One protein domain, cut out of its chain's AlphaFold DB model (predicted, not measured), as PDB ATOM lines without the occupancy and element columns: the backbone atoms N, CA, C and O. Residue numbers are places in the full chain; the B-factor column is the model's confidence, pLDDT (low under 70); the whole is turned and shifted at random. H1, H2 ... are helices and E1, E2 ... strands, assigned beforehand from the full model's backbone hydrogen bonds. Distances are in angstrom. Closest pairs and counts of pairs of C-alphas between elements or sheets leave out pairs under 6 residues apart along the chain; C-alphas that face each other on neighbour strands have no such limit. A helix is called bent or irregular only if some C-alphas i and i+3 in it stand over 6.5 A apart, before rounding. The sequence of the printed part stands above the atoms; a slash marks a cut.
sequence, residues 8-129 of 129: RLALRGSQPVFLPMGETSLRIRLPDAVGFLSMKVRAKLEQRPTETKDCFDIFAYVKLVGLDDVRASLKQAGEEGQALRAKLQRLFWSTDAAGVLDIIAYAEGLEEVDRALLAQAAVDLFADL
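This is residues 8 to 129 of the 129 residues of an uncharacterized protein of Myxococcus xanthus (UniProt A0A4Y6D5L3). Three helical hairpins, H2 with H3, H4 with H5 and H6 with H7, pack together into a body of mostly crossed helices, with H3 nearest its middle. A hairpin of two strands, E1 and E2, sticks out from this body as a narrow arm and adds to its length, while the short helix H1 packs on H2 near the arm's base. The printed part has 122 residues, with seven named helices and two named strands in the order H1, E1, E2, H2, H3, H4, H5, H6, H7; the two strands make one antiparallel sheet, E1 - E2. The class is mostly helix, and the whole is compact, with a radius of gyration of the C-alphas of 15.6 A and spans of 49 by 37 by 28 A.

Start at H1, residues 8 to 11, and look across to H2, residues 33 to 47: they touch, closest at the C-alphas of Ala 10 and Gly 35, 3.9 A, and H2 does so with residues 34 to 39 alone. Between them in the chain, E1, residues 15 to 21, and E2, residues 24 to 30, form an antiparallel hairpin at 150 degrees; look for N 17 and O 28 at 2.8 A and N 26 and O 19 at 2.9 A, both within hydrogen-bond range. H3, residues 53 to 65, forms a helical hairpin with H2, opposite ways at a shallow tilt of 12 degrees, and the closest C-alphas are those of Lys 40 and Asp 54, 5.6 A. H4, residues 67 to 76, touches H2 about perpendicular at 88 degrees, with Ala 33 and Val 70 closest, their C-alphas 5.9 A apart. H5, residues 79 to 92, forms a helical hairpin with H4, opposite ways at 36 degrees, a tilt only just steep; the closest C-alphas are those of Leu 74 and Gly 81, 4.1 A. H5 also touches H2 at a steep tilt of 57 degrees, the same way, with the C-alphas of Ser 38 and Leu 84 closest at 6.5 A; H2 and H5 are the hub, each touching four other helices. H6, residues 98 to 106, touches H5 only at the corner, but touches H3 about perpendicular at 88 degrees, where the C-alphas of Phe 56 and Ile 103 are closest at 4.8 A. H7, residues 112 to 127, forms a helical hairpin with H6, opposite ways at a steep tilt of 40 degrees, closest at the C-alphas of Val 100 and Ala 119, 5.8 A. H7 touches H5 with residues 122 to 127 alone, opposite ways at a shallow tilt of 22 degrees, and the C-alphas of Phe 92 and Val 123 are closest at 5.4 A. Both strands are apart from H3, H4, H5, H6 and H7. In H2 to H7 every O i to N i+4 pair is within hydrogen-bond range; H1 is too short for such a pair.

Find C-alpha 8 at (-45.278, -32.608, -33.723), where H1 begins. From C-alpha 15 to C-alpha 21, E1 runs 18.7 A, and E2 returns over 18.4 A from residue 24 to residue 30. From C-alpha 33 at (-36.713, -42.167, -28.507), H2 runs 19.9 A; it is neither bent nor irregular, but only just: C-alphas 44 and 47 are 6.3 A apart. H3 measures 17.9 A, H4 14.3 A, H5 20.2 A and H6 12.1 A. H7, the longest helix by residues, runs 22.7 A to C-alpha 127 at (-26.137, -52.622, -37.015).

The two C-alphas farthest apart are those of Glu 23 and Asp 96, 50.5 A. The printed part has no cut, and the links between the named elements are tight. The mean pLDDT of the printed part is 93.7, and no printed residue is under 70.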
ATOM      1  N   ARG A   8     -44.085 -31.799 -34.032       83.81
ATOM      2  CA  ARG A   8     -45.278 -32.608 -33.723       83.81
ATOM      3  C   ARG A   8     -44.977 -34.106 -33.693       83.81
ATOM      4  O   ARG A   8     -45.708 -34.847 -33.045       83.81
ATOM      5  N   LEU A   9     -43.932 -34.563 -34.388       80.75
ATOM      6  CA  LEU A   9     -43.470 -35.954 -34.312       80.75
ATOM      7  C   LEU A   9     -42.881 -36.266 -32.936       80.75
ATOM      8  O   LEU A   9     -43.281 -37.240 -32.313       80.75
ATOM      9  N   ALA A  10     -42.019 -35.387 -32.429       83.31
ATOM     10  CA  ALA A  10     -41.411 -35.535 -31.111       83.31
ATOM     11  C   ALA A  10     -42.447 -35.438 -29.976       83.31
ATOM     12  O   ALA A  10     -42.358 -36.134 -28.968       83.31
ATOM     13  N   LEU A  11     -43.473 -34.600 -30.141       83.25
ATOM     14  CA  LEU A  11     -44.465 -34.366 -29.092       83.25
ATOM     15  C   LEU A  11     -45.493 -35.497 -28.922       83.25
ATOM     16  O   LEU A  11     -46.085 -35.584 -27.843       83.25
ATOM     17  N   ARG A  12     -45.693 -36.368 -29.925       81.00
ATOM     18  CA  ARG A  12     -46.707 -37.444 -29.899       81.00
ATOM     19  C   ARG A  12     -46.505 -38.454 -28.765       81.00
ATOM     20  O   ARG A  12     -47.488 -38.829 -28.135       81.00
ATOM     21  N   GLY A  13     -45.260 -38.837 -28.486       72.06
ATOM     22  CA  GLY A  13     -44.886 -39.761 -27.404       72.06
ATOM     23  C   GLY A  13     -44.347 -39.070 -26.148       72.06
ATOM     24  O   GLY A  13     -43.811 -39.726 -25.258       72.06
ATOM     25  N   SER A  14     -44.441 -37.737 -26.066       85.06
ATOM     26  CA  SER A  14     -43.735 -36.985 -25.026       85.06
ATOM     27  C   SER A  14     -44.306 -37.189 -23.621       85.06
ATOM     28  O   SER A  14     -45.512 -37.055 -23.388       85.06
ATOM     29  N   GLN A  15     -43.415 -37.423 -22.658       84.50
ATOM     30  CA  GLN A  15     -43.749 -37.598 -21.246       84.50
ATOM     31  C   GLN A  15     -43.371 -36.350 -20.437       84.50
ATOM     32  O   GLN A  15     -42.353 -35.710 -20.721       84.50
ATOM     33  N   PRO A  16     -44.179 -35.954 -19.437       89.12
ATOM     34  CA  PRO A  16     -43.807 -34.874 -18.540       89.12
ATOM     35  C   PRO A  16     -42.669 -35.320 -17.615       89.12
ATOM     36  O   PRO A  16     -42.770 -36.346 -16.949       89.12
ATOM     37  N   VAL A  17     -41.625 -34.507 -17.527       88.94
ATOM     38  CA  VAL A  17     -40.529 -34.645 -16.569       88.94
ATOM     39  C   VAL A  17     -40.469 -33.385 -15.716       88.94
ATOM     40  O   VAL A  17     -40.693 -32.274 -16.203       88.94
ATOM     41  N   PHE A  18     -40.205 -33.575 -14.430       92.88
ATOM     42  CA  PHE A  18     -40.130 -32.515 -13.436       92.88
ATOM     43  C   PHE A  18     -38.672 -32.311 -13.045       92.88
ATOM     44  O   PHE A  18     -38.057 -33.196 -12.454       92.88
ATOM     45  N   LEU A  19     -38.117 -31.155 -13.398       90.56
ATOM     46  CA  LEU A  19     -36.744 -30.791 -13.067       90.56
ATOM     47  C   LEU A  19     -36.747 -29.850 -11.858       90.56
ATOM     48  O   LEU A  19     -37.401 -28.802 -11.916       90.56
ATOM     49  N   PRO A  20     -36.054 -30.190 -10.759       91.38
ATOM     50  CA  PRO A  20     -35.922 -29.282  -9.629       91.38
ATOM     51  C   PRO A  20     -35.068 -28.068 -10.025       91.38
ATOM     52  O   PRO A  20     -33.985 -28.210 -10.585       91.38
ATOM     53  N   MET A  21     -35.565 -26.871  -9.725       89.62
ATOM     54  CA  MET A  21     -34.938 -25.574  -9.986       89.62
ATOM     55  C   MET A  21     -35.062 -24.714  -8.722       89.62
ATOM     56  O   MET A  21     -35.985 -23.904  -8.580       89.62
ATOM     57  N   GLY A  22     -34.152 -24.933  -7.767       90.38
ATOM     58  CA  GLY A  22     -34.234 -24.326  -6.436       90.38
ATOM     59  C   GLY A  22     -35.511 -24.757  -5.709       90.38
ATOM     60  O   GLY A  22     -35.756 -25.950  -5.550       90.38
ATOM     61  N   GLU A  23     -36.337 -23.789  -5.307       92.75
ATOM     62  CA  GLU A  23     -37.628 -24.034  -4.636       92.75
ATOM     63  C   GLU A  23     -38.780 -24.364  -5.601       92.75
ATOM     64  O   GLU A  23     -39.880 -24.708  -5.175       92.75
ATOM     65  N   THR A  24     -38.548 -24.265  -6.913       92.06
ATOM     66  CA  THR A  24     -39.565 -24.524  -7.941       92.06
ATOM     67  C   THR A  24     -39.276 -25.822  -8.688       92.06
ATOM     68  O   THR A  24     -38.132 -26.263  -8.779       92.06
ATOM     69  N   SER A  25     -40.311 -26.446  -9.256       93.00
ATOM     70  CA  SER A  25     -40.143 -27.567 -10.183       93.00
ATOM     71  C   SER A  25     -40.633 -27.168 -11.567       93.00
ATOM     72  O   SER A  25     -41.789 -26.779 -11.746       93.00
ATOM     73  N   LEU A  26     -39.744 -27.260 -12.554       94.88
ATOM     74  CA  LEU A  26     -40.076 -27.006 -13.943       94.88
ATOM     75  C   LEU A  26     -40.637 -28.287 -14.555       94.88
ATOM     76  O   LEU A  26     -39.948 -29.303 -14.646       94.88
ATOM     77  N   ARG A  27     -41.882 -28.223 -15.026       92.62
ATOM     78  CA  ARG A  27     -42.488 -29.296 -15.810       92.62
ATOM     79  C   ARG A  27     -42.161 -29.099 -17.288       92.62
ATOM     80  O   ARG A  27     -42.720 -28.208 -17.924       92.62
ATOM     81  N   ILE A  28     -41.323 -29.965 -17.845       90.56
ATOM     82  CA  ILE A  28     -41.045 -30.024 -19.285       90.56
ATOM     83  C   ILE A  28     -41.624 -31.300 -19.889       90.56
ATOM     84  O   ILE A  28     -41.841 -32.281 -19.186       90.56
ATOM     85  N   ARG A  29     -41.900 -31.304 -21.193       86.88
ATOM     86  CA  ARG A  29     -42.249 -32.526 -21.929       86.88
ATOM     87  C   ARG A  29     -41.030 -32.990 -22.709       86.88
ATOM     88  O   ARG A  29     -40.548 -32.246 -23.558       86.88
ATOM     89  N   LEU A  30     -40.555 -34.195 -22.421       85.88
ATOM     90  CA  LEU A  30     -39.459 -34.810 -23.159       85.88
ATOM     91  C   LEU A  30     -40.016 -35.814 -24.170       85.88
ATOM     92  O   LEU A  30     -40.876 -36.613 -23.793       85.88
ATOM     93  N   PRO A  31     -39.578 -35.768 -25.440       88.12
ATOM     94  CA  PRO A  31     -39.921 -36.797 -26.409       88.12
ATOM     95  C   PRO A  31     -39.309 -38.138 -25.999       88.12
ATOM     96  O   PRO A  31     -38.223 -38.179 -25.418       88.12
ATOM     97  N   ASP A  32     -39.994 -39.224 -26.336       89.31
ATOM     98  CA  ASP A  32     -39.401 -40.556 -26.304       89.31
ATOM     99  C   ASP A  32     -38.421 -40.747 -27.479       89.31
ATOM    100  O   ASP A  32     -38.312 -39.906 -28.386       89.31
ATOM    101  N   ALA A  33     -37.692 -41.864 -27.465       92.81
ATOM    102  CA  ALA A  33     -36.713 -42.167 -28.507       92.81
ATOM    103  C   ALA A  33     -37.354 -42.226 -29.896       92.81
ATOM    104  O   ALA A  33     -36.785 -41.712 -30.857       92.81
ATOM    105  N   VAL A  34     -38.558 -42.790 -29.999       94.50
ATOM    106  CA  VAL A  34     -39.286 -42.925 -31.267       94.50
ATOM    107  C   VAL A  34     -39.646 -41.552 -31.822       94.50
ATOM    108  O   VAL A  34     -39.328 -41.261 -32.972       94.50
ATOM    109  N   GLY A  35     -40.231 -40.669 -31.012       93.31
ATOM    110  CA  GLY A  35     -40.610 -39.324 -31.428       93.31
ATOM    111  C   GLY A  35     -39.409 -38.477 -31.844       93.31
ATOM    112  O   GLY A  35     -39.451 -37.816 -32.889       93.31
ATOM    113  N   PHE A  36     -38.324 -38.503 -31.063       95.06
ATOM    114  CA  PHE A  36     -37.107 -37.758 -31.391       95.06
ATOM    115  C   PHE A  36     -36.455 -38.272 -32.681       95.06
ATOM    116  O   PHE A  36     -36.192 -37.488 -33.599       95.06
ATOM    117  N   LEU A  37     -36.238 -39.585 -32.788       96.69
ATOM    118  CA  LEU A  37     -35.588 -40.195 -33.947       96.69
ATOM    119  C   LEU A  37     -36.454 -40.073 -35.208       96.69
ATOM    120  O   LEU A  37     -35.927 -39.715 -36.256       96.69
ATOM    121  N   SER A  38     -37.777 -40.258 -35.123       96.06
ATOM    122  CA  SER A  38     -38.703 -40.028 -36.246       96.06
ATOM    123  C   SER A  38     -38.624 -38.596 -36.768       96.06
ATOM    124  O   SER A  38     -38.571 -38.379 -37.981       96.06
ATOM    125  N   MET A  39     -38.588 -37.607 -35.868       95.88
ATOM    126  CA  MET A  39     -38.437 -36.200 -36.241       95.88
ATOM    127  C   MET A  39     -37.116 -35.962 -36.989       95.88
ATOM    128  O   MET A  39     -37.121 -35.310 -38.033       95.88
ATOM    129  N   LYS A  40     -35.998 -36.502 -36.487       97.12
ATOM    130  CA  LYS A  40     -34.671 -36.326 -37.095       97.12
ATOM    131  C   LYS A  40     -34.515 -37.061 -38.423       97.12
ATOM    132  O   LYS A  40     -34.032 -36.480 -39.390       97.12
ATOM    133  N   VAL A  41     -34.991 -38.302 -38.505       97.25
ATOM    134  CA  VAL A  41     -34.983 -39.097 -39.740       97.25
ATOM    135  C   VAL A  41     -35.812 -38.411 -40.819       97.25
ATOM    136  O   VAL A  41     -35.369 -38.314 -41.960       97.25
ATOM    137  N   ARG A  42     -36.989 -37.877 -40.476       95.62
ATOM    138  CA  ARG A  42     -37.797 -37.115 -41.432       95.62
ATOM    139  C   ARG A  42     -37.102 -35.832 -41.878       95.62
ATOM    140  O   ARG A  42     -37.118 -35.521 -43.065       95.62
ATOM    141  N   ALA A  43     -36.481 -35.104 -40.950       95.44
ATOM    142  CA  ALA A  43     -35.731 -33.903 -41.289       95.44
ATOM    143  C   ALA A  43     -34.623 -34.218 -42.309       95.44
ATOM    144  O   ALA A  43     -34.589 -33.592 -43.369       95.44
ATOM    145  N   LYS A  44     -33.819 -35.262 -42.061       96.19
ATOM    146  CA  LYS A  44     -32.781 -35.717 -42.994       96.19
ATOM    147  C   LYS A  44     -33.347 -36.194 -44.332       96.19
ATOM    148  O   LYS A  44     -32.813 -35.843 -45.371       96.19
ATOM    149  N   LEU A  45     -34.394 -37.015 -44.344       95.81
ATOM    150  CA  LEU A  45     -34.848 -37.650 -45.588       95.81
ATOM    151  C   LEU A  45     -35.726 -36.746 -46.462       95.81
ATOM    152  O   LEU A  45     -35.711 -36.894 -47.680       95.81
ATOM    153  N   GLU A  46     -36.498 -35.835 -45.866       94.56
ATOM    154  CA  GLU A  46     -37.552 -35.098 -46.580       94.56
ATOM    155  C   GLU A  46     -37.346 -33.581 -46.588       94.56
ATOM    156  O   GLU A  46     -37.730 -32.921 -47.550       94.56
ATOM    157  N   GLN A  47     -36.791 -32.998 -45.520       92.31
ATOM    158  CA  GLN A  47     -36.832 -31.540 -45.324       92.31
ATOM    159  C   GLN A  47     -35.505 -30.860 -45.644       92.31
ATOM    160  O   GLN A  47     -35.487 -29.762 -46.196       92.31
ATOM    161  N   ARG A  48     -34.395 -31.493 -45.264       92.25
ATOM    162  CA  ARG A  48     -33.053 -30.923 -45.369       92.25
ATOM    163  C   ARG A  48     -31.993 -31.998 -45.651       92.25
ATOM    164  O   ARG A  48     -31.077 -32.189 -44.859       92.25
ATOM    165  N   PRO A  49     -32.087 -32.695 -46.799       93.25
ATOM    166  CA  PRO A  49     -31.216 -33.826 -47.127       93.25
ATOM    167  C   PRO A  49     -29.737 -33.484 -47.286       93.25
ATOM    168  O   PRO A  49     -28.905 -34.383 -47.202       93.25
ATOM    169  N   THR A  50     -29.397 -32.213 -47.478       93.50
ATOM    170  CA  THR A  50     -28.012 -31.740 -47.595       93.50
ATOM    171  C   THR A  50     -27.403 -31.308 -46.261       93.50
ATOM    172  O   THR A  50     -26.210 -31.040 -46.209       93.50
ATOM    173  N   GLU A  51     -28.200 -31.204 -45.195       93.75
ATOM    174  CA  GLU A  51     -27.713 -30.818 -43.870       93.75
ATOM    175  C   GLU A  51     -27.164 -32.045 -43.137       93.75
ATOM    176  O   GLU A  51     -27.813 -33.091 -43.077       93.75
ATOM    177  N   THR A  52     -25.984 -31.902 -42.539       94.75
ATOM    178  CA  THR A  52     -25.259 -32.998 -41.870       94.75
ATOM    179  C   THR A  52     -25.659 -33.167 -40.404       94.75
ATOM    180  O   THR A  52     -25.553 -34.247 -39.817       94.75
ATOM    181  N   LYS A  53     -26.188 -32.096 -39.801       94.81
ATOM    182  CA  LYS A  53     -26.490 -32.026 -38.369       94.81
ATOM    183  C   LYS A  53     -27.479 -33.094 -37.891       94.81
ATOM    184  O   LYS A  53     -27.353 -33.561 -36.765       94.81
ATOM    185  N   ASP A  54     -28.472 -33.478 -38.695       96.94
ATOM    186  CA  ASP A  54     -29.476 -34.451 -38.238       96.94
ATOM    187  C   ASP A  54     -28.907 -35.848 -38.040       96.94
ATOM    188  O   ASP A  54     -29.261 -36.505 -37.065       96.94
ATOM    189  N   CYS A  55     -28.018 -36.297 -38.925       97.69
ATOM    190  CA  CYS A  55     -27.368 -37.593 -38.777       97.69
ATOM    191  C   CYS A  55     -26.419 -37.608 -37.576       97.69
ATOM    192  O   CYS A  55     -26.415 -38.586 -36.827       97.69
ATOM    193  N   PHE A  56     -25.716 -36.499 -37.320       96.62
ATOM    194  CA  PHE A  56     -24.948 -36.333 -36.088       96.62
ATOM    195  C   PHE A  56     -25.838 -36.372 -34.838       96.62
ATOM    196  O   PHE A  56     -25.561 -37.132 -33.915       96.62
ATOM    197  N   ASP A  57     -26.934 -35.607 -34.815       96.75
ATOM    198  CA  ASP A  57     -27.861 -35.575 -33.680       96.75
ATOM    199  C   ASP A  57     -28.500 -36.964 -33.434       96.75
ATOM    200  O   ASP A  57     -28.713 -37.337 -32.282       96.75
ATOM    201  N   ILE A  58     -28.780 -37.751 -34.486       98.06
ATOM    202  CA  ILE A  58     -29.260 -39.143 -34.379       98.06
ATOM    203  C   ILE A  58     -28.209 -40.035 -33.709       98.06
ATOM    204  O   ILE A  58     -28.524 -40.718 -32.734       98.06
ATOM    205  N   PHE A  59     -26.967 -40.019 -34.197       97.81
ATOM    206  CA  PHE A  59     -25.874 -40.805 -33.620       97.81
ATOM    207  C   PHE A  59     -25.602 -40.425 -32.162       97.81
ATOM    208  O   PHE A  59     -25.571 -41.295 -31.290       97.81
ATOM    209  N   ALA A  60     -25.474 -39.126 -31.887       96.62
ATOM    210  CA  ALA A  60     -25.231 -38.610 -30.547       96.62
ATOM    211  C   ALA A  60     -26.362 -38.987 -29.583       96.62
ATOM    212  O   ALA A  60     -26.095 -39.378 -28.450       96.62
ATOM    213  N   TYR A  61     -27.619 -38.931 -30.034       96.81
ATOM    214  CA  TYR A  61     -28.766 -39.326 -29.221       96.81
ATOM    215  C   TYR A  61     -28.733 -40.810 -28.851       96.81
ATOM    216  O   TYR A  61     -28.889 -41.140 -27.680       96.81
ATOM    217  N   VAL A  62     -28.490 -41.706 -29.815       96.75
ATOM    218  CA  VAL A  62     -28.436 -43.152 -29.536       96.75
ATOM    219  C   VAL A  62     -27.253 -43.492 -28.623       96.75
ATOM    220  O   VAL A  62     -27.408 -44.300 -27.710       96.75
ATOM    221  N   LYS A  63     -26.096 -42.836 -28.794       95.31
ATOM    222  CA  LYS A  63     -24.959 -42.970 -27.866       95.31
ATOM    223  C   LYS A  63     -25.281 -42.461 -26.456       95.31
ATOM    224  O   LYS A  63     -24.848 -43.085 -25.495       95.31
ATOM    225  N   LEU A  64     -26.010 -41.350 -26.334       94.56
ATOM    226  CA  LEU A  64     -26.355 -40.734 -25.050       94.56
ATOM    227  C   LEU A  64     -27.414 -41.529 -24.279       94.56
ATOM    228  O   LEU A  64     -27.275 -41.713 -23.074       94.56
ATOM    229  N   VAL A  65     -28.480 -41.955 -24.958       93.44
ATOM    230  CA  VAL A  65     -29.586 -42.708 -24.345       93.44
ATOM    231  C   VAL A  65     -29.190 -44.157 -24.086       93.44
ATOM    232  O   VAL A  65     -29.612 -44.733 -23.094       93.44
ATOM    233  N   GLY A  66     -28.344 -44.731 -24.941       94.94
ATOM    234  CA  GLY A  66     -27.955 -46.131 -24.861       94.94
ATOM    235  C   GLY A  66     -28.782 -47.006 -25.799       94.94
ATOM    236  O   GLY A  66     -29.977 -46.800 -26.019       94.94
ATOM    237  N   LEU A  67     -28.113 -48.002 -26.379       95.06
ATOM    238  CA  LEU A  67     -28.686 -48.840 -27.426       95.06
ATOM    239  C   LEU A  67     -29.904 -49.636 -26.935       95.06
ATOM    240  O   LEU A  67     -30.923 -49.677 -27.622       95.06
ATOM    241  N   ASP A  68     -29.825 -50.235 -25.746       95.38
ATOM    242  CA  ASP A  68     -30.886 -51.096 -25.214       95.38
ATOM    243  C   ASP A  68     -32.198 -50.337 -24.986       95.38
ATOM    244  O   ASP A  68     -33.269 -50.823 -25.362       95.38
ATOM    245  N   ASP A  69     -32.120 -49.111 -24.469       94.19
ATOM    246  CA  ASP A  69     -33.287 -48.261 -24.221       94.19
ATOM    247  C   ASP A  69     -33.943 -47.803 -25.529       94.19
ATOM    248  O   ASP A  69     -35.175 -47.806 -25.664       94.19
ATOM    249  N   VAL A  70     -33.134 -47.473 -26.544       96.38
ATOM    250  CA  VAL A  70     -33.649 -47.144 -27.880       96.38
ATOM    251  C   VAL A  70     -34.309 -48.370 -28.513       96.38
ATOM    252  O   VAL A  70     -35.425 -48.262 -29.025       96.38
ATOM    253  N   ARG A  71     -33.687 -49.554 -28.441       95.75
ATOM    254  CA  ARG A  71     -34.262 -50.805 -28.967       95.75
ATOM    255  C   ARG A  71     -35.568 -51.167 -28.271       95.75
ATOM    256  O   ARG A  71     -36.532 -51.535 -28.945       95.75
ATOM    257  N   ALA A  72     -35.626 -51.036 -26.948       94.75
ATOM    258  CA  ALA A  72     -36.841 -51.259 -26.176       94.75
ATOM    259  C   ALA A  72     -37.961 -50.305 -26.616       94.75
ATOM    260  O   ALA A  72     -39.077 -50.755 -26.883       94.75
ATOM    261  N   SER A  73     -37.647 -49.018 -26.783       93.75
ATOM    262  CA  SER A  73     -38.601 -48.002 -27.243       93.75
ATOM    263  C   SER A  73     -39.120 -48.291 -28.658       93.75
ATOM    264  O   SER A  73     -40.328 -48.277 -28.893       93.75
ATOM    265  N   LEU A  74     -38.231 -48.630 -29.603       95.50
ATOM    266  CA  LEU A  74     -38.615 -49.022 -30.966       95.50
ATOM    267  C   LEU A  74     -39.504 -50.273 -30.957       95.50
ATOM    268  O   LEU A  74     -40.501 -50.333 -31.671       95.50
ATOM    269  N   LYS A  75     -39.183 -51.267 -30.124       95.44
ATOM    270  CA  LYS A  75     -39.994 -52.484 -29.996       95.44
ATOM    271  C   LYS A  75     -41.394 -52.182 -29.454       95.44
ATOM    272  O   LYS A  75     -42.364 -52.744 -29.955       95.44
ATOM    273  N   GLN A  76     -41.507 -51.309 -28.453       93.81
ATOM    274  CA  GLN A  76     -42.791 -50.912 -27.865       93.81
ATOM    275  C   GLN A  76     -43.689 -50.161 -28.861       93.81
ATOM    276  O   GLN A  76     -44.905 -50.322 -28.813       93.81
ATOM    277  N   ALA A  77     -43.106 -49.408 -29.798       92.38
ATOM    278  CA  ALA A  77     -43.848 -48.683 -30.833       92.38
ATOM    279  C   ALA A  77     -44.368 -49.555 -31.996       92.38
ATOM    280  O   ALA A  77     -44.990 -49.035 -32.922       92.38
ATOM    281  N   GLY A  78     -44.129 -50.872 -31.981       94.56
ATOM    282  CA  GLY A  78     -44.679 -51.797 -32.975       94.56
ATOM    283  C   GLY A  78     -44.234 -51.474 -34.406       94.56
ATOM    284  O   GLY A  78     -43.041 -51.361 -34.685       94.56
ATOM    285  N   GLU A  79     -45.191 -51.342 -35.329       95.69
ATOM    286  CA  GLU A  79     -44.922 -51.099 -36.755       95.69
ATOM    287  C   GLU A  79     -44.173 -49.784 -37.013       95.69
ATOM    288  O   GLU A  79     -43.267 -49.745 -37.847       95.69
ATOM    289  N   GLU A  80     -44.494 -48.716 -36.272       93.00
ATOM    290  CA  GLU A  80     -43.802 -47.428 -36.403       93.00
ATOM    291  C   GLU A  80     -42.320 -47.571 -36.040       93.00
ATOM    292  O   GLU A  80     -41.443 -47.114 -36.777       93.00
ATOM    293  N   GLY A  81     -42.035 -48.272 -34.942       95.69
ATOM    294  CA  GLY A  81     -40.670 -48.537 -34.509       95.69
ATOM    295  C   GLY A  81     -39.899 -49.434 -35.478       95.69
ATOM    296  O   GLY A  81     -38.728 -49.166 -35.748       95.69
ATOM    297  N   GLN A  82     -40.538 -50.447 -36.074       96.75
ATOM    298  CA  GLN A  82     -39.912 -51.273 -37.116       96.75
ATOM    299  C   GLN A  82     -39.569 -50.458 -38.369       96.75
ATOM    300  O   GLN A  82     -38.451 -50.552 -38.883       96.75
ATOM    301  N   ALA A  83     -40.494 -49.619 -38.839       96.94
ATOM    302  CA  ALA A  83     -40.261 -48.751 -39.988       96.94
ATOM    303  C   ALA A  83     -39.139 -47.735 -39.718       96.94
ATOM    304  O   ALA A  83     -38.313 -47.465 -40.594       96.94
ATOM    305  N   LEU A  84     -39.083 -47.184 -38.503       97.38
ATOM    306  CA  LEU A  84     -38.025 -46.270 -38.084       97.38
ATOM    307  C   LEU A  84     -36.666 -46.974 -38.002       97.38
ATOM    308  O   LEU A  84     -35.689 -46.460 -38.544       97.38
ATOM    309  N   ARG A  85     -36.612 -48.171 -37.408       97.69
ATOM    310  CA  ARG A  85     -35.404 -49.005 -37.344       97.69
ATOM    311  C   ARG A  85     -34.825 -49.266 -38.733       97.69
ATOM    312  O   ARG A  85     -33.639 -49.040 -38.940       97.69
ATOM    313  N   ALA A  86     -35.658 -49.648 -39.701       97.69
ATOM    314  CA  ALA A  86     -35.210 -49.895 -41.072       97.69
ATOM    315  C   ALA A  86     -34.617 -48.639 -41.739       97.69
ATOM    316  O   ALA A  86     -33.619 -48.718 -42.455       97.69
ATOM    317  N   LYS A  87     -35.201 -47.456 -41.490       98.06
ATOM    318  CA  LYS A  87     -34.659 -46.180 -41.988       98.06
ATOM    319  C   LYS A  87     -33.313 -45.845 -41.346       98.06
ATOM    320  O   LYS A  87     -32.416 -45.399 -42.055       98.06
ATOM    321  N   LEU A  88     -33.173 -46.067 -40.039       98.25
ATOM    322  CA  LEU A  88     -31.919 -45.858 -39.310       98.25
ATOM    323  C   LEU A  88     -30.830 -46.801 -39.826       98.25
ATOM    324  O   LEU A  88     -29.780 -46.333 -40.249       98.25
ATOM    325  N   GLN A  89     -31.116 -48.100 -39.917       97.56
ATOM    326  CA  GLN A  89     -30.190 -49.081 -40.485       97.56
ATOM    327  C   GLN A  89     -29.764 -48.686 -41.900       97.56
ATOM    328  O   GLN A  89     -28.579 -48.663 -42.196       97.56
ATOM    329  N   ARG A  90     -30.697 -48.259 -42.761       97.25
ATOM    330  CA  ARG A  90     -30.369 -47.783 -44.113       97.25
ATOM    331  C   ARG A  90     -29.487 -46.530 -44.127       97.25
ATOM    332  O   ARG A  90     -28.684 -46.382 -45.043       97.25
ATOM    333  N   LEU A  91     -29.648 -45.608 -43.180       97.88
ATOM    334  CA  LEU A  91     -28.837 -44.387 -43.120       97.88
ATOM    335  C   LEU A  91     -27.387 -44.666 -42.707       97.88
ATOM    336  O   LEU A  91     -26.504 -43.922 -43.130       97.88
ATOM    337  N   PHE A  92     -27.150 -45.726 -41.931       98.31
ATOM    338  CA  PHE A  92     -25.863 -46.002 -41.286       98.31
ATOM    339  C   PHE A  92     -25.297 -47.402 -41.597       98.31
ATOM    340  O   PHE A  92     -24.454 -47.899 -40.864       98.31
ATOM    341  N   TRP A  93     -25.753 -48.051 -42.674       97.56
ATOM    342  CA  TRP A  93     -25.429 -49.455 -42.982       97.56
ATOM    343  C   TRP A  93     -23.957 -49.727 -43.336       97.56
ATOM    344  O   TRP A  93     -23.530 -50.880 -43.309       97.56
ATOM    345  N   SER A  94     -23.198 -48.702 -43.724       98.19
ATOM    346  CA  SER A  94     -21.787 -48.806 -44.103       98.19
ATOM    347  C   SER A  94     -21.061 -47.485 -43.864       98.19
ATOM    348  O   SER A  94     -21.695 -46.443 -43.690       98.19
ATOM    349  N   THR A  95     -19.729 -47.510 -43.895       97.44
ATOM    350  CA  THR A  95     -18.887 -46.314 -43.724       97.44
ATOM    351  C   THR A  95     -19.115 -45.260 -44.809       97.44
ATOM    352  O   THR A  95     -18.913 -44.075 -44.563       97.44
ATOM    353  N   ASP A  96     -19.601 -45.682 -45.979       97.31
ATOM    354  CA  ASP A  96     -19.921 -44.813 -47.116       97.31
ATOM    355  C   ASP A  96     -21.402 -44.399 -47.146       97.31
ATOM    356  O   ASP A  96     -21.857 -43.707 -48.062       97.31
ATOM    357  N   ALA A  97     -22.197 -44.844 -46.171       97.75
ATOM    358  CA  ALA A  97     -23.601 -44.486 -46.092       97.75
ATOM    359  C   ALA A  97     -23.761 -42.994 -45.781       97.75
ATOM    360  O   ALA A  97     -23.004 -42.412 -45.004       97.75
ATOM    361  N   ALA A  98     -24.806 -42.378 -46.345       96.38
ATOM    362  CA  ALA A  98     -25.037 -40.940 -46.223       96.38
ATOM    363  C   ALA A  98     -25.055 -40.451 -44.765       96.38
ATOM    364  O   ALA A  98     -24.537 -39.378 -44.476       96.38
ATOM    365  N   GLY A  99     -25.609 -41.239 -43.836       97.25
ATOM    366  CA  GLY A  99     -25.620 -40.869 -42.426       97.25
ATOM    367  C   GLY A  99     -24.236 -40.898 -41.778       97.25
ATOM    368  O   GLY A  99     -23.948 -40.047 -40.940       97.25
ATOM    369  N   VAL A 100     -23.365 -41.824 -42.178       97.88
ATOM    370  CA  VAL A 100     -21.992 -41.901 -41.658       97.88
ATOM    371  C   VAL A 100     -21.140 -40.762 -42.210       97.88
ATOM    372  O   VAL A 100     -20.464 -40.075 -41.445       97.88
ATOM    373  N   LEU A 101     -21.241 -40.494 -43.513       96.88
ATOM    374  CA  LEU A 101     -20.546 -39.373 -44.146       96.88
ATOM    375  C   LEU A 101     -20.947 -38.027 -43.529       96.88
ATOM    376  O   LEU A 101     -20.085 -37.189 -43.271       96.88
ATOM    377  N   ASP A 102     -22.231 -37.841 -43.218       97.44
ATOM    378  CA  ASP A 102     -22.714 -36.652 -42.519       97.44
ATOM    379  C   ASP A 102     -22.105 -36.491 -41.119       97.44
ATOM    380  O   ASP A 102     -21.738 -35.380 -40.743       97.44
ATOM    381  N   ILE A 103     -21.993 -37.575 -40.342       96.94
ATOM    382  CA  ILE A 103     -21.376 -37.539 -39.005       96.94
ATOM    383  C   ILE A 103     -19.927 -37.065 -39.115       96.94
ATOM    384  O   ILE A 103     -19.515 -36.171 -38.377       96.94
ATOM    385  N   ILE A 104     -19.171 -37.638 -40.053       95.94
ATOM    386  CA  ILE A 104     -17.763 -37.296 -40.289       95.94
ATOM    387  C   ILE A 104     -17.624 -35.847 -40.765       95.94
ATOM    388  O   ILE A 104     -16.695 -35.151 -40.361       95.94
ATOM    389  N   ALA A 105     -18.531 -35.390 -41.631       94.38
ATOM    390  CA  ALA A 105     -18.537 -34.019 -42.123       94.38
ATOM    391  C   ALA A 105     -18.887 -33.012 -41.018       94.38
ATOM    392  O   ALA A 105     -18.312 -31.931 -40.983       94.38
ATOM    393  N   TYR A 106     -19.805 -33.362 -40.110       93.50
ATOM    394  CA  TYR A 106     -20.182 -32.506 -38.982       93.50
ATOM    395  C   TYR A 106     -19.107 -32.469 -37.883       93.50
ATOM    396  O   TYR A 106     -18.914 -31.437 -37.243       93.50
ATOM    397  N   ALA A 107     -18.395 -33.577 -37.661       88.44
ATOM    398  CA  ALA A 107     -17.276 -33.675 -36.728       88.44
ATOM    399  C   ALA A 107     -15.982 -33.111 -37.348       88.44
ATOM    400  O   ALA A 107     -15.019 -33.832 -37.627       88.44
ATOM    401  N   GLU A 108     -15.975 -31.800 -37.601       86.06
ATOM    402  CA  GLU A 108     -14.813 -31.088 -38.138       86.06
ATOM    403  C   GLU A 108     -13.576 -31.240 -37.231       86.06
ATOM    404  O   GLU A 108     -13.676 -31.348 -36.010       86.06
ATOM    405  N   GLY A 109     -12.383 -31.229 -37.837       85.31
ATOM    406  CA  GLY A 109     -11.109 -31.228 -37.105       85.31
ATOM    407  C   GLY A 109     -10.558 -32.595 -36.684       85.31
ATOM    408  O   GLY A 109      -9.470 -32.635 -36.121       85.31
ATOM    409  N   LEU A 110     -11.245 -33.705 -36.981       87.50
ATOM    410  CA  LEU A 110     -10.716 -35.053 -36.736       87.50
ATOM    411  C   LEU A 110      -9.618 -35.442 -37.738       87.50
ATOM    412  O   LEU A 110      -9.745 -35.172 -38.941       87.50
ATOM    413  N   GLU A 111      -8.586 -36.131 -37.247       90.69
ATOM    414  CA  GLU A 111      -7.566 -36.789 -38.071       90.69
ATOM    415  C   GLU A 111      -8.142 -38.016 -38.799       90.69
ATOM    416  O   GLU A 111      -9.205 -38.530 -38.449       90.69
ATOM    417  N   GLU A 112      -7.454 -38.503 -39.835       89.38
ATOM    418  CA  GLU A 112      -7.944 -39.597 -40.690       89.38
ATOM    419  C   GLU A 112      -8.263 -40.879 -39.903       89.38
ATOM    420  O   GLU A 112      -9.298 -41.509 -40.129       89.38
ATOM    421  N   VAL A 113      -7.422 -41.222 -38.923       91.56
ATOM    422  CA  VAL A 113      -7.626 -42.397 -38.062       91.56
ATOM    423  C   VAL A 113      -8.885 -42.238 -37.207       91.56
ATOM    424  O   VAL A 113      -9.717 -43.144 -37.169       91.56
ATOM    425  N   ASP A 114      -9.080 -41.075 -36.584       93.31
ATOM    426  CA  ASP A 114     -10.261 -40.802 -35.759       93.31
ATOM    427  C   ASP A 114     -11.545 -40.775 -36.593       93.31
ATOM    428  O   ASP A 114     -12.592 -41.245 -36.144       93.31
ATOM    429  N   ARG A 115     -11.473 -40.285 -37.838       93.69
ATOM    430  CA  ARG A 115     -12.595 -40.335 -38.785       93.69
ATOM    431  C   ARG A 115     -12.981 -41.769 -39.115       93.69
ATOM    432  O   ARG A 115     -14.168 -42.081 -39.098       93.69
ATOM    433  N   ALA A 116     -12.007 -42.635 -39.389       94.25
ATOM    434  CA  ALA A 116     -12.262 -44.043 -39.682       94.25
ATOM    435  C   ALA A 116     -12.871 -44.773 -38.472       94.25
ATOM    436  O   ALA A 116     -13.842 -45.517 -38.622       94.25
ATOM    437  N   LEU A 117     -12.359 -44.506 -37.266       96.06
ATOM    438  CA  LEU A 117     -12.909 -45.053 -36.023       96.06
ATOM    439  C   LEU A 117     -14.343 -44.575 -35.774       96.06
ATOM    440  O   LEU A 117     -15.208 -45.384 -35.441       96.06
ATOM    441  N   LEU A 118     -14.618 -43.284 -35.973       96.31
ATOM    442  CA  LEU A 118     -15.963 -42.725 -35.844       96.31
ATOM    443  C   LEU A 118     -16.926 -43.321 -36.879       96.31
ATOM    444  O   LEU A 118     -18.063 -43.649 -36.534       96.31
ATOM    445  N   ALA A 119     -16.467 -43.497 -38.121       97.12
ATOM    446  CA  ALA A 119     -17.246 -44.111 -39.186       97.12
ATOM    447  C   ALA A 119     -17.684 -45.527 -38.799       97.12
ATOM    448  O   ALA A 119     -18.876 -45.839 -38.831       97.12
ATOM    449  N   GLN A 120     -16.731 -46.356 -38.368       97.81
ATOM    450  CA  GLN A 120     -17.011 -47.728 -37.959       97.81
ATOM    451  C   GLN A 120     -17.902 -47.773 -36.712       97.81
ATOM    452  O   GLN A 120     -18.887 -48.504 -36.685       97.81
ATOM    453  N   ALA A 121     -17.638 -46.920 -35.719       96.56
ATOM    454  CA  ALA A 121     -18.446 -46.851 -34.504       96.56
ATOM    455  C   ALA A 121     -19.907 -46.449 -34.768       96.56
ATOM    456  O   ALA A 121     -20.788 -46.819 -33.986       96.56
ATOM    457  N   ALA A 122     -20.174 -45.671 -35.823       97.38
ATOM    458  CA  ALA A 122     -21.530 -45.372 -36.266       97.38
ATOM    459  C   ALA A 122     -22.185 -46.600 -36.912       97.38
ATOM    460  O   ALA A 122     -23.308 -46.936 -36.544       97.38
ATOM    461  N   VAL A 123     -21.483 -47.297 -37.810       98.06
ATOM    462  CA  VAL A 123     -21.989 -48.530 -38.440       98.06
ATOM    463  C   VAL A 123     -22.348 -49.573 -37.386       98.06
ATOM    464  O   VAL A 123     -23.480 -50.053 -37.370       98.06
ATOM    465  N   ASP A 124     -21.432 -49.858 -36.461       97.12
ATOM    466  CA  ASP A 124     -21.627 -50.874 -35.422       97.12
ATOM    467  C   ASP A 124     -22.837 -50.539 -34.536       97.12
ATOM    468  O   ASP A 124     -23.694 -51.386 -34.285       97.12
ATOM    469  N   LEU A 125     -22.973 -49.268 -34.134       96.62
ATOM    470  CA  LEU A 125     -24.088 -48.814 -33.299       96.62
ATOM    471  C   LEU A 125     -25.454 -49.082 -33.945       96.62
ATOM    472  O   LEU A 125     -26.402 -49.446 -33.251       96.62
ATOM    473  N   PHE A 126     -25.573 -48.854 -35.254       97.06
ATOM    474  CA  PHE A 126     -26.842 -48.990 -35.969       97.06
ATOM    475  C   PHE A 126     -27.066 -50.387 -36.555       97.06
ATOM    476  O   PHE A 126     -28.217 -50.732 -36.828       97.06
ATOM    477  N   ALA A 127     -26.018 -51.201 -36.702       94.44
ATOM    478  CA  ALA A 127     -26.137 -52.622 -37.015       94.44
ATOM    479  C   ALA A 127     -26.806 -53.396 -35.865       94.44
ATOM    480  O   ALA A 127     -27.664 -54.246 -36.113       94.44
ATOM    481  N   ASP A 128     -26.473 -53.047 -34.618       88.81
ATOM    482  CA  ASP A 128     -26.995 -53.712 -33.417       88.81
ATOM    483  C   ASP A 128     -28.369 -53.195 -32.949       88.81
ATOM    484  O   ASP A 128     -28.992 -53.785 -32.057       88.81
ATOM    485  N   LEU A 129     -28.866 -52.114 -33.559       86.75
ATOM    486  CA  LEU A 129     -30.209 -51.572 -33.330       86.75
ATOM    487  C   LEU A 129     -31.260 -52.558 -33.829       86.75
ATOM    488  O   LEU A 129     -32.139 -52.998 -33.045       86.75
TER     489      LEU A 129